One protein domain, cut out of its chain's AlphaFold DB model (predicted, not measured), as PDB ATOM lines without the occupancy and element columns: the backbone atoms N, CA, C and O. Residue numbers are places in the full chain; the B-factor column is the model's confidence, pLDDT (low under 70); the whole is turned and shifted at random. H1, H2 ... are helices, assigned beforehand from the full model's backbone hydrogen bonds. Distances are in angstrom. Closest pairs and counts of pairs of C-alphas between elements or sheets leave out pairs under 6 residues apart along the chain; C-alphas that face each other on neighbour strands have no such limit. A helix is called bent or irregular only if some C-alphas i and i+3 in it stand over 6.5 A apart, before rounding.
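AT A GLANCE: This is residues 65 to 152 of the 156 residues of the protein "Sigma-70 family RNA polymerase sigma factor" of Candidatus Desulfofervidus auxilii (UniProt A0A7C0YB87). A helical hairpin, H1 and H2, and the first part of a long helix, H4, make a small, loosely joined bundle of three helices, and a long single arm sticks out from it, residues 135 to 152, of which 135 to 150 belong to H4. The bundle of H1, H2 and H4 is up and down, each helix running against the one before it in the chain, and the short H3 makes the turn between H2 and H4. The printed part has 88 residues with four named helices, in the order H1, H2, H3, H4, and no named strand; the class is all helix. The whole is loose, with a radius of gyration of the C-alphas of 16.4 A, and spans 59 by 25 by 18 A, the arm making much of the length.

IN THESE COORDINATES: H1 is residues 70 to 84, from C-alpha 70 at (215.987, 212.785, 266.175), and is 20.1 A long from first to last C-alpha. It is neither bent nor irregular, but only just: C-alphas 75 and 78 are 6.3 A apart. H2 is residues 92 to 107, 22.4 A long. H3 is residues 110 to 113, 5.0 A long. H4 is residues 117 to 150, 48.9 A long, from C-alpha 117 at (222.651, 208.501, 274.216) to C-alpha 150 at (255.023, 245.071, 276.280). It too is neither bent nor irregular, but only just: C-alphas 131 and 134 are 6.3 A apart.

HOW THE PARTS SIT: H1 and H2 form a helical hairpin: they touch, closest at the C-alphas of Pro 80 and Tyr 98, 6.7 A apart, and run opposite ways at a shallow tilt of 27 degrees. H2 and H4 are close but not clearly touching, the closest C-alphas being those of Phe 101 and Val 125, 7.5 A apart. They run opposite ways at a shallow tilt of 29 degrees. H1 and H4 are near each other, with 12 pairs of C-alphas within 10 A. H3 and H4 touch only at the corner by their link, H4 with residues 117 to 121 alone; the C-alphas of Ile 111 and Pro 117 are the closest, 5.0 A apart. H2 and H3 are close but not clearly touching, with the C-alphas of Ala 105 and Ile 111 closest at 7.5 A. H1 and H3 are apart. Every O i to N i+4 pair is within hydrogen-bond range in H2, against 8 of 11 in H1 and 29 of 30 in H4, while H3 is too short for such a pair.

THE WHOLE: The two C-alphas farthest apart, those of Lys 67 and Arg 152, are 58.8 A apart. Without residues 135 to 152, which stand free, the body of 70 residues spans 32 by 23 by 18 A. The printed part has no cut and no long link: H2 to H3 and H3 to H4 are tight, and H1 to H2 is short. The mean pLDDT of the printed part is 73.9, and residues 65 to 67 and 130 to 152 are under 70.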
ATOM      1  N   TRP A  65     222.506 209.401 262.650       63.72
ATOM      2  CA  TRP A  65     221.392 209.834 261.801       63.72
ATOM      3  C   TRP A  65     220.725 208.706 261.000       63.72
ATOM      4  O   TRP A  65     219.629 208.908 260.494       63.72
ATOM      5  N   GLU A  66     221.349 207.532 260.880       65.88
ATOM      6  CA  GLU A  66     220.726 206.351 260.256       65.88
ATOM      7  C   GLU A  66     219.902 205.533 261.261       65.88
ATOM      8  O   GLU A  66     219.150 204.646 260.867       65.88
ATOM      9  N   LYS A  67     220.043 205.810 262.566       67.81
ATOM     10  CA  LYS A  67     219.340 205.085 263.633       67.81
ATOM     11  C   LYS A  67     218.040 205.756 264.057       67.81
ATOM     12  O   LYS A  67     217.071 205.055 264.324       67.81
ATOM     13  N   ASP A  68     218.025 207.083 264.139       75.06
ATOM     14  CA  ASP A  68     216.838 207.860 264.507       75.06
ATOM     15  C   ASP A  68     216.914 209.257 263.871       75.06
ATOM     16  O   ASP A  68     217.944 209.936 263.951       75.06
ATOM     17  N   LEU A  69     215.805 209.712 263.283       74.00
ATOM     18  CA  LEU A  69     215.659 211.058 262.725       74.00
ATOM     19  C   LEU A  69     215.879 212.153 263.780       74.00
ATOM     20  O   LEU A  69     216.329 213.247 263.436       74.00
ATOM     21  N   LYS A  70     215.664 211.861 265.071       80.00
ATOM     22  CA  LYS A  70     215.987 212.785 266.175       80.00
ATOM     23  C   LYS A  70     217.452 213.221 266.167       80.00
ATOM     24  O   LYS A  70     217.758 214.348 266.553       80.00
ATOM     25  N   TRP A  71     218.372 212.376 265.698       80.81
ATOM     26  CA  TRP A  71     219.782 212.750 265.585       80.81
ATOM     27  C   TRP A  71     220.043 213.775 264.488       80.81
ATOM     28  O   TRP A  71     220.968 214.570 264.629       80.81
ATOM     29  N   ILE A  72     219.222 213.812 263.436       77.00
ATOM     30  CA  ILE A  72     219.314 214.859 262.414       77.00
ATOM     31  C   ILE A  72     218.983 216.211 263.050       77.00
ATOM     32  O   ILE A  72     219.754 217.159 262.924       77.00
ATOM     33  N   GLU A  73     217.892 216.281 263.814       83.50
ATOM     34  CA  GLU A  73     217.508 217.495 264.538       83.50
ATOM     35  C   GLU A  73     218.588 217.915 265.554       83.50
ATOM     36  O   GLU A  73     218.964 219.084 265.643       83.50
ATOM     37  N   ILE A  74     219.158 216.961 266.297       87.94
ATOM     38  CA  ILE A  74     220.215 217.253 267.273       87.94
ATOM     39  C   ILE A  74     221.481 217.779 266.590       87.94
ATOM     40  O   ILE A  74     222.010 218.803 267.013       87.94
ATOM     41  N   LEU A  75     221.973 217.102 265.550       84.12
ATOM     42  CA  LEU A  75     223.266 217.406 264.929       84.12
ATOM     43  C   LEU A  75     223.212 218.601 263.974       84.12
ATOM     44  O   LEU A  75     224.198 219.326 263.866       84.12
ATOM     45  N   TYR A  76     222.091 218.824 263.287       84.19
ATOM     46  CA  TYR A  76     221.989 219.845 262.239       84.19
ATOM     47  C   TYR A  76     221.139 221.056 262.625       84.19
ATOM     48  O   TYR A  76     221.210 222.069 261.936       84.19
ATOM     49  N   VAL A  77     220.397 220.996 263.735       85.56
ATOM     50  CA  VAL A  77     219.623 222.141 264.243       85.56
ATOM     51  C   VAL A  77     220.122 222.555 265.622       85.56
ATOM     52  O   VAL A  77     220.647 223.653 265.794       85.56
ATOM     53  N   LYS A  78     220.035 221.668 266.619       90.81
ATOM     54  CA  LYS A  78     220.314 222.033 268.020       90.81
ATOM     55  C   LYS A  78     221.799 222.271 268.292       90.81
ATOM     56  O   LYS A  78     222.144 223.210 269.001       90.81
ATOM     57  N   LEU A  79     222.682 221.445 267.736       87.62
ATOM     58  CA  LEU A  79     224.129 221.579 267.890       87.62
ATOM     59  C   LEU A  79     224.682 222.900 267.329       87.62
ATOM     60  O   LEU A  79     225.342 223.598 268.094       87.62
ATOM     61  N   PRO A  80     224.434 223.289 266.061       87.12
ATOM     62  CA  PRO A  80     224.949 224.556 265.550       87.12
ATOM     63  C   PRO A  80     224.365 225.761 266.298       87.12
ATOM     64  O   PRO A  80     225.115 226.679 266.618       87.12
ATOM     65  N   LEU A  81     223.076 225.728 266.671       88.81
ATOM     66  CA  LEU A  81     222.476 226.762 267.525       88.81
ATOM     67  C   LEU A  81     223.197 226.863 268.870       88.81
ATOM     68  O   LEU A  81     223.614 227.948 269.268       88.81
ATOM     69  N   TYR A  82     223.432 225.733 269.536       91.06
ATOM     70  CA  TYR A  82     224.150 225.714 270.804       91.06
ATOM     71  C   TYR A  82     225.570 226.283 270.683       91.06
ATOM     72  O   TYR A  82     225.973 227.107 271.498       91.06
ATOM     73  N   LEU A  83     226.323 225.874 269.657       86.50
ATOM     74  CA  LEU A  83     227.677 226.375 269.407       86.50
ATOM     75  C   LEU A  83     227.696 227.881 269.118       86.50
ATOM     76  O   LEU A  83     228.638 228.559 269.526       86.50
ATOM     77  N   SER A  84     226.654 228.402 268.460       87.00
ATOM     78  CA  SER A  84     226.574 229.811 268.062       87.00
ATOM     79  C   SER A  84     226.532 230.776 269.252       87.00
ATOM     80  O   SER A  84     227.001 231.905 269.141       87.00
ATOM     81  N   HIS A  85     226.067 230.315 270.421       87.00
ATOM     82  CA  HIS A  85     226.102 231.100 271.660       87.00
ATOM     83  C   HIS A  85     227.520 231.365 272.174       87.00
ATOM     84  O   HIS A  85     227.730 232.303 272.938       87.00
ATOM     85  N   PHE A  86     228.489 230.535 271.783       84.75
ATOM     86  CA  PHE A  86     229.874 230.642 272.239       84.75
ATOM     87  C   PHE A  86     230.805 231.165 271.148       84.75
ATOM     88  O   PHE A  86     231.876 231.688 271.451       84.75
ATOM     89  N   ILE A  87     230.445 230.960 269.878       83.12
ATOM     90  CA  ILE A  87     231.330 231.183 268.739       83.12
ATOM     91  C   ILE A  87     230.509 231.755 267.583       83.12
ATOM     92  O   ILE A  87     229.511 231.138 267.210       83.12
ATOM     93  N   PRO A  88     230.934 232.869 266.959       83.19
ATOM     94  CA  PRO A  88     230.211 233.442 265.831       83.19
ATOM     95  C   PRO A  88     230.019 232.410 264.707       83.19
ATOM     96  O   PRO A  88     231.012 231.805 264.286       83.19
ATOM     97  N   PRO A  89     228.792 232.208 264.198       79.00
ATOM     98  CA  PRO A  89     228.490 231.155 263.224       79.00
ATOM     99  C   PRO A  89     229.258 231.315 261.903       79.00
ATOM    100  O   PRO A  89     229.614 230.323 261.268       79.00
ATOM    101  N   ASP A  90     229.599 232.551 261.538       82.06
ATOM    102  CA  ASP A  90     230.361 232.865 260.324       82.06
ATOM    103  C   ASP A  90     231.881 232.680 260.485       82.06
ATOM    104  O   ASP A  90     232.643 232.837 259.530       82.06
ATOM    105  N   SER A  91     232.356 232.339 261.689       76.31
ATOM    106  CA  SER A  91     233.785 232.153 261.953       76.31
ATOM    107  C   SER A  91     234.309 230.799 261.462       76.31
ATOM    108  O   SER A  91     233.615 229.777 261.442       76.31
ATOM    109  N   LEU A  92     235.599 230.764 261.117       72.56
ATOM    110  CA  LEU A  92     236.288 229.520 260.768       72.56
ATOM    111  C   LEU A  92     236.358 228.563 261.969       72.56
ATOM    112  O   LEU A  92     236.317 227.343 261.805       72.56
ATOM    113  N   GLU A  93     236.477 229.110 263.177       76.44
ATOM    114  CA  GLU A  93     236.450 228.380 264.439       76.44
ATOM    115  C   GLU A  93     235.143 227.602 264.599       76.44
ATOM    116  O   GLU A  93     235.196 226.399 264.860       76.44
ATOM    117  N   PHE A  94     233.998 228.250 264.365       82.12
ATOM    118  CA  PHE A  94     232.691 227.602 264.433       82.12
ATOM    119  C   PHE A  94     232.626 226.394 263.497       82.12
ATOM    120  O   PHE A  94     232.326 225.285 263.941       82.12
ATOM    121  N   GLN A  95     233.005 226.577 262.227       75.12
ATOM    122  CA  GLN A  95     233.001 225.498 261.235       75.12
ATOM    123  C   GLN A  95     233.878 224.316 261.661       75.12
ATOM    124  O   GLN A  95     233.466 223.165 261.551       75.12
ATOM    125  N   ARG A  96     235.077 224.589 262.192       73.94
ATOM    126  CA  ARG A  96     236.014 223.549 262.644       73.94
ATOM    127  C   ARG A  96     235.460 222.710 263.789       73.94
ATOM    128  O   ARG A  96     235.673 221.501 263.822       73.94
ATOM    129  N   ILE A  97     234.791 223.345 264.741       77.25
ATOM    130  CA  ILE A  97     234.258 222.667 265.930       77.25
ATOM    131  C   ILE A  97     232.991 221.918 265.593       77.25
ATOM    132  O   ILE A  97     232.783 220.808 266.077       77.25
ATOM    133  N   TYR A  98     232.168 222.514 264.741       82.25
ATOM    134  CA  TYR A  98     230.991 221.858 264.230       82.25
ATOM    135  C   TYR A  98     231.363 220.576 263.471       82.25
ATOM    136  O   TYR A  98     230.896 219.501 263.845       82.25
ATOM    137  N   ASP A  99     232.298 220.656 262.514       78.38
ATOM    138  CA  ASP A  99     232.829 219.485 261.799       78.38
ATOM    139  C   ASP A  99     233.424 218.447 262.779       78.38
ATOM    140  O   ASP A  99     233.159 217.254 262.648       78.38
ATOM    141  N   TYR A 100     234.159 218.881 263.816       82.75
ATOM    142  CA  TYR A 100     234.688 217.980 264.849       82.75
ATOM    143  C   TYR A 100     233.584 217.194 265.570       82.75
ATOM    144  O   TYR A 100     233.741 215.997 265.814       82.75
ATOM    145  N   PHE A 101     232.474 217.839 265.938       83.31
ATOM    146  CA  PHE A 101     231.385 217.156 266.636       83.31
ATOM    147  C   PHE A 101     230.585 216.227 265.724       83.31
ATOM    148  O   PHE A 101     230.124 215.187 266.197       83.31
ATOM    149  N   LEU A 102     230.468 216.550 264.436       81.62
ATOM    150  CA  LEU A 102     229.906 215.633 263.444       81.62
ATOM    151  C   LEU A 102     230.792 214.390 263.274       81.62
ATOM    152  O   LEU A 102     230.289 213.268 263.306       81.62
ATOM    153  N   ASP A 103     232.112 214.573 263.188       75.12
ATOM    154  CA  ASP A 103     233.072 213.464 263.137       75.12
ATOM    155  C   ASP A 103     233.046 212.632 264.429       75.12
ATOM    156  O   ASP A 103     233.090 211.400 264.385       75.12
ATOM    157  N   PHE A 104     232.935 213.280 265.593       81.44
ATOM    158  CA  PHE A 104     232.785 212.604 266.882       81.44
ATOM    159  C   PHE A 104     231.511 211.755 266.922       81.44
ATOM    160  O   PHE A 104     231.587 210.575 267.264       81.44
ATOM    161  N   ALA A 105     230.370 212.320 266.521       78.94
ATOM    162  CA  ALA A 105     229.103 211.604 266.419       78.94
ATOM    163  C   ALA A 105     229.210 210.388 265.487       78.94
ATOM    164  O   ALA A 105     228.716 209.317 265.817       78.94
ATOM    165  N   TYR A 106     229.919 210.533 264.365       74.44
ATOM    166  CA  TYR A 106     230.093 209.473 263.373       74.44
ATOM    167  C   TYR A 106     231.035 208.342 263.815       74.44
ATOM    168  O   TYR A 106     230.898 207.200 263.374       74.44
ATOM    169  N   THR A 107     232.023 208.647 264.658       72.19
ATOM    170  CA  THR A 107     233.123 207.720 264.988       72.19
ATOM    171  C   THR A 107     233.084 207.168 266.412       72.19
ATOM    172  O   THR A 107     233.974 206.400 266.783       72.19
ATOM    173  N   THR A 108     232.061 207.522 267.198       74.75
ATOM    174  CA  THR A 108     231.956 207.160 268.621       74.75
ATOM    175  C   THR A 108     230.740 206.261 268.870       74.75
ATOM    176  O   THR A 108     229.676 206.747 269.258       74.75
ATOM    177  N   PRO A 109     230.871 204.934 268.691       77.19
ATOM    178  CA  PRO A 109     229.777 203.989 268.934       77.19
ATOM    179  C   PRO A 109     229.296 203.977 270.394       77.19
ATOM    180  O   PRO A 109     228.152 203.612 270.655       77.19
ATOM    181  N   GLN A 110     230.125 204.436 271.341       83.44
ATOM    182  CA  GLN A 110     229.781 204.534 272.764       83.44
ATOM    183  C   GLN A 110     228.571 205.436 273.031       83.44
ATOM    184  O   GLN A 110     227.917 205.295 274.061       83.44
ATOM    185  N   ILE A 111     228.264 206.354 272.107       84.50
ATOM    186  CA  ILE A 111     227.080 207.207 272.203       84.50
ATOM    187  C   ILE A 111     225.819 206.339 272.226       84.50
ATOM    188  O   ILE A 111     224.961 206.546 273.077       84.50
ATOM    189  N   LEU A 112     225.719 205.341 271.343       81.12
ATOM    190  CA  LEU A 112     224.535 204.481 271.257       81.12
ATOM    191  C   LEU A 112     224.457 203.439 272.373       81.12
ATOM    192  O   LEU A 112     223.362 203.007 272.709       81.12
ATOM    193  N   SER A 113     225.592 203.034 272.944       83.56
ATOM    194  CA  SER A 113     225.615 202.071 274.052       83.56
ATOM    195  C   SER A 113     225.335 202.706 275.418       83.56
ATOM    196  O   SER A 113     225.271 201.994 276.417       83.56
ATOM    197  N   ALA A 114     225.237 204.034 275.501       85.94
ATOM    198  CA  ALA A 114     224.915 204.720 276.745       85.94
ATOM    199  C   ALA A 114     223.436 204.520 277.119       85.94
ATOM    200  O   ALA A 114     222.571 204.483 276.249       85.94
ATOM    201  N   SER A 115     223.133 204.487 278.421       88.06
ATOM    202  CA  SER A 115     221.751 204.415 278.929       88.06
ATOM    203  C   SER A 115     220.885 205.592 278.466       88.06
ATOM    204  O   SER A 115     219.684 205.444 278.260       88.06
ATOM    205  N   ASN A 116     221.503 206.759 278.259       91.25
ATOM    206  CA  ASN A 116     220.888 207.914 277.617       91.25
ATOM    207  C   ASN A 116     221.853 208.512 276.569       91.25
ATOM    208  O   ASN A 116     222.687 209.361 276.910       91.25
ATOM    209  N   PRO A 117     221.750 208.086 275.295       89.44
ATOM    210  CA  PRO A 117     222.651 208.501 274.216       89.44
ATOM    211  C   PRO A 117     222.723 210.014 273.996       89.44
ATOM    212  O   PRO A 117     223.796 210.580 273.783       89.44
ATOM    213  N   ILE A 118     221.576 210.689 274.088       89.88
ATOM    214  CA  ILE A 118     221.463 212.133 273.862       89.88
ATOM    215  C   ILE A 118     222.161 212.895 274.990       89.88
ATOM    216  O   ILE A 118     222.965 213.793 274.730       89.88
ATOM    217  N   ALA A 119     221.889 212.526 276.246       89.94
ATOM    218  CA  ALA A 119     222.535 213.145 277.399       89.94
ATOM    219  C   ALA A 119     224.054 212.916 277.384       89.94
ATOM    220  O   ALA A 119     224.815 213.842 277.671       89.94
ATOM    221  N   TYR A 120     224.498 211.718 276.988       90.88
ATOM    222  CA  TYR A 120     225.916 211.401 276.828       90.88
ATOM    223  C   TYR A 120     226.586 212.303 275.784       90.88
ATOM    224  O   TYR A 120     227.592 212.952 276.084       90.88
ATOM    225  N   PHE A 121     225.995 212.414 274.588       91.56
ATOM    226  CA  PHE A 121     226.500 213.280 273.521       91.56
ATOM    227  C   PHE A 121     226.641 214.734 273.991       91.56
ATOM    228  O   PHE A 121     227.721 215.319 273.886       91.56
ATOM    229  N   TRP A 122     225.593 215.306 274.590       93.12
ATOM    230  CA  TRP A 122     225.636 216.679 275.099       93.12
ATOM    231  C   TRP A 122     226.621 216.868 276.254       93.12
ATOM    232  O   TRP A 122     227.252 217.922 276.356       93.12
ATOM    233  N   GLY A 123     226.815 215.853 277.097       90.56
ATOM    234  CA  GLY A 123     227.864 215.845 278.115       90.56
ATOM    235  C   GLY A 123     229.264 215.964 277.505       90.56
ATOM    236  O   GLY A 123     230.076 216.766 277.974       90.56
ATOM    237  N   CYS A 124     229.537 215.226 276.426       87.31
ATOM    238  CA  CYS A 124     230.786 215.332 275.669       87.31
ATOM    239  C   CYS A 124     230.949 216.712 275.023       87.31
ATOM    240  O   CYS A 124     232.024 217.304 275.131       87.31
ATOM    241  N   VAL A 125     229.887 217.244 274.409       89.44
ATOM    242  CA  VAL A 125     229.877 218.582 273.797       89.44
ATOM    243  C   VAL A 125     230.245 219.655 274.823       89.44
ATOM    244  O   VAL A 125     231.215 220.387 274.620       89.44
ATOM    245  N   ARG A 126     229.557 219.687 275.973       87.38
ATOM    246  CA  ARG A 126     229.819 220.651 277.055       87.38
ATOM    247  C   ARG A 126     231.237 220.543 277.595       87.38
ATOM    248  O   ARG A 126     231.933 221.547 277.671       87.38
ATOM    249  N   LYS A 127     231.704 219.331 277.924       83.38
ATOM    250  CA  LYS A 127     233.073 219.126 278.429       83.38
ATOM    251  C   LYS A 127     234.125 219.621 277.440       83.38
ATOM    252  O   LYS A 127     235.113 220.219 277.855       83.38
ATOM    253  N   ARG A 128     233.929 219.379 276.140       79.00
ATOM    254  CA  ARG A 128     234.898 219.756 275.103       79.00
ATOM    255  C   ARG A 128     234.894 221.259 274.832       79.00
ATOM    256  O   ARG A 128     235.969 221.833 274.714       79.00
ATOM    257  N   ILE A 129     233.724 221.896 274.794       76.69
ATOM    258  CA  ILE A 129     233.623 223.356 274.670       76.69
ATOM    259  C   ILE A 129     234.215 224.014 275.914       76.69
ATOM    260  O   ILE A 129     235.135 224.805 275.782       76.69
ATOM    261  N   CYS A 130     233.819 223.623 277.127       64.19
ATOM    262  CA  CYS A 130     234.389 224.201 278.346       64.19
ATOM    263  C   CYS A 130     235.905 223.955 278.466       64.19
ATOM    264  O   CYS A 130     236.642 224.855 278.856       64.19
ATOM    265  N   GLY A 131     236.389 222.763 278.103       59.75
ATOM    266  CA  GLY A 131     237.803 222.396 278.226       59.75
ATOM    267  C   GLY A 131     238.726 223.051 277.195       59.75
ATOM    268  O   GLY A 131     239.867 223.367 277.531       59.75
ATOM    269  N   VAL A 132     238.245 223.265 275.966       57.75
ATOM    270  CA  VAL A 132     239.025 223.872 274.872       57.75
ATOM    271  C   VAL A 132     238.800 225.386 274.815       57.75
ATOM    272  O   VAL A 132     239.765 226.138 274.769       57.75
ATOM    273  N   PHE A 133     237.554 225.863 274.896       56.22
ATOM    274  CA  PHE A 133     237.230 227.277 274.671       56.22
ATOM    275  C   PHE A 133     237.504 228.177 275.866       56.22
ATOM    276  O   PHE A 133     238.121 229.219 275.681       56.22
ATOM    277  N   ILE A 134     237.123 227.800 277.090       53.94
ATOM    278  CA  ILE A 134     237.369 228.673 278.255       53.94
ATOM    279  C   ILE A 134     238.876 228.815 278.504       53.94
ATOM    280  O   ILE A 134     239.355 229.899 278.825       53.94
ATOM    281  N   ASN A 135     239.646 227.745 278.294       51.34
ATOM    282  CA  ASN A 135     241.094 227.774 278.488       51.34
ATOM    283  C   ASN A 135     241.836 228.505 277.360       51.34
ATOM    284  O   ASN A 135     242.792 229.224 277.650       51.34
ATOM    285  N   ASP A 136     241.411 228.373 276.098       50.09
ATOM    286  CA  ASP A 136     242.057 229.081 274.984       50.09
ATOM    287  C   ASP A 136     241.632 230.551 274.879       50.09
ATOM    288  O   ASP A 136     242.460 231.380 274.500       50.09
ATOM    289  N   ILE A 137     240.399 230.909 275.264       52.12
ATOM    290  CA  ILE A 137     239.969 232.312 275.393       52.12
ATOM    291  C   ILE A 137     240.754 232.986 276.520       52.12
ATOM    292  O   ILE A 137     241.415 233.986 276.253       52.12
ATOM    293  N   LYS A 138     240.824 232.383 277.720       49.31
ATOM    294  CA  LYS A 138     241.655 232.910 278.819       49.31
ATOM    295  C   LYS A 138     243.123 233.054 278.416       49.31
ATOM    296  O   LYS A 138     243.747 234.068 278.702       49.31
ATOM    297  N   LYS A 139     243.696 232.076 277.704       51.38
ATOM    298  CA  LYS A 139     245.084 232.174 277.211       51.38
ATOM    299  C   LYS A 139     245.270 233.261 276.153       51.38
ATOM    300  O   LYS A 139     246.337 233.874 276.119       51.38
ATOM    301  N   LYS A 140     244.287 233.493 275.276       50.91
ATOM    302  CA  LYS A 140     244.332 234.575 274.279       50.91
ATOM    303  C   LYS A 140     244.161 235.952 274.922       50.91
ATOM    304  O   LYS A 140     244.885 236.861 274.526       50.91
ATOM    305  N   GLU A 141     243.295 236.094 275.922       49.53
ATOM    306  CA  GLU A 141     243.141 237.327 276.710       49.53
ATOM    307  C   GLU A 141     244.424 237.666 277.477       49.53
ATOM    308  O   GLU A 141     244.951 238.762 277.301       49.53
ATOM    309  N   VAL A 142     245.025 236.699 278.182       48.06
ATOM    310  CA  VAL A 142     246.327 236.881 278.858       48.06
ATOM    311  C   VAL A 142     247.430 237.274 277.865       48.06
ATOM    312  O   VAL A 142     248.262 238.133 278.154       48.06
ATOM    313  N   ARG A 143     247.446 236.697 276.654       43.50
ATOM    314  CA  ARG A 143     248.414 237.085 275.610       43.50
ATOM    315  C   ARG A 143     248.207 238.514 275.110       43.50
ATOM    316  O   ARG A 143     249.189 239.199 274.840       43.50
ATOM    317  N   LEU A 144     246.957 238.951 274.964       45.34
ATOM    318  CA  LEU A 144     246.614 240.306 274.530       45.34
ATOM    319  C   LEU A 144     246.923 241.347 275.615       45.34
ATOM    320  O   LEU A 144     247.384 242.437 275.282       45.34
ATOM    321  N   GLU A 145     246.746 241.014 276.893       46.59
ATOM    322  CA  GLU A 145     247.169 241.861 278.016       46.59
ATOM    323  C   GLU A 145     248.695 241.965 278.117       46.59
ATOM    324  O   GLU A 145     249.222 243.074 278.178       46.59
ATOM    325  N   CYS A 146     249.427 240.851 278.006       41.69
ATOM    326  CA  CYS A 146     250.894 240.874 277.976       41.69
ATOM    327  C   CYS A 146     251.450 241.708 276.809       41.69
ATOM    328  O   CYS A 146     252.447 242.407 276.975       41.69
ATOM    329  N   LEU A 147     250.804 241.682 275.636       44.47
ATOM    330  CA  LEU A 147     251.193 242.508 274.485       44.47
ATOM    331  C   LEU A 147     250.886 243.999 274.692       44.47
ATOM    332  O   LEU A 147     251.666 244.844 274.256       44.47
ATOM    333  N   LYS A 148     249.798 244.341 275.395       47.56
ATOM    334  CA  LYS A 148     249.503 245.730 275.792       47.56
ATOM    335  C   LYS A 148     250.511 246.266 276.814       47.56
ATOM    336  O   LYS A 148     250.860 247.441 276.737       47.56
ATOM    337  N   CYS A 149     251.001 245.419 277.719       49.91
ATOM    338  CA  CYS A 149     252.062 245.773 278.666       49.91
ATOM    339  C   CYS A 149     253.435 245.894 277.982       49.91
ATOM    340  O   CYS A 149     254.174 246.828 278.266       49.91
ATOM    341  N   ALA A 150     253.759 245.015 277.026       51.06
ATOM    342  CA  ALA A 150     255.023 245.071 276.280       51.06
ATOM    343  C   ALA A 150     255.112 246.254 275.290       51.06
ATOM    344  O   ALA A 150     256.208 246.671 274.930       51.06
ATOM    345  N   GLY A 151     253.971 246.804 274.854       48.34
ATOM    346  CA  GLY A 151     253.895 247.977 273.976       48.34
ATOM    347  C   GLY A 151     253.952 249.334 274.691       48.34
ATOM    348  O   GLY A 151     253.937 250.365 274.023       48.34
ATOM    349  N   ARG A 152     254.009 249.366 276.029       48.62
ATOM    350  CA  ARG A 152     254.131 250.599 276.821       48.62
ATOM    351  C   ARG A 152     255.451 250.596 277.592       48.62
ATOM    352  O   ARG A 152     255.512 250.112 278.713       48.62
TER     353      ARG A 152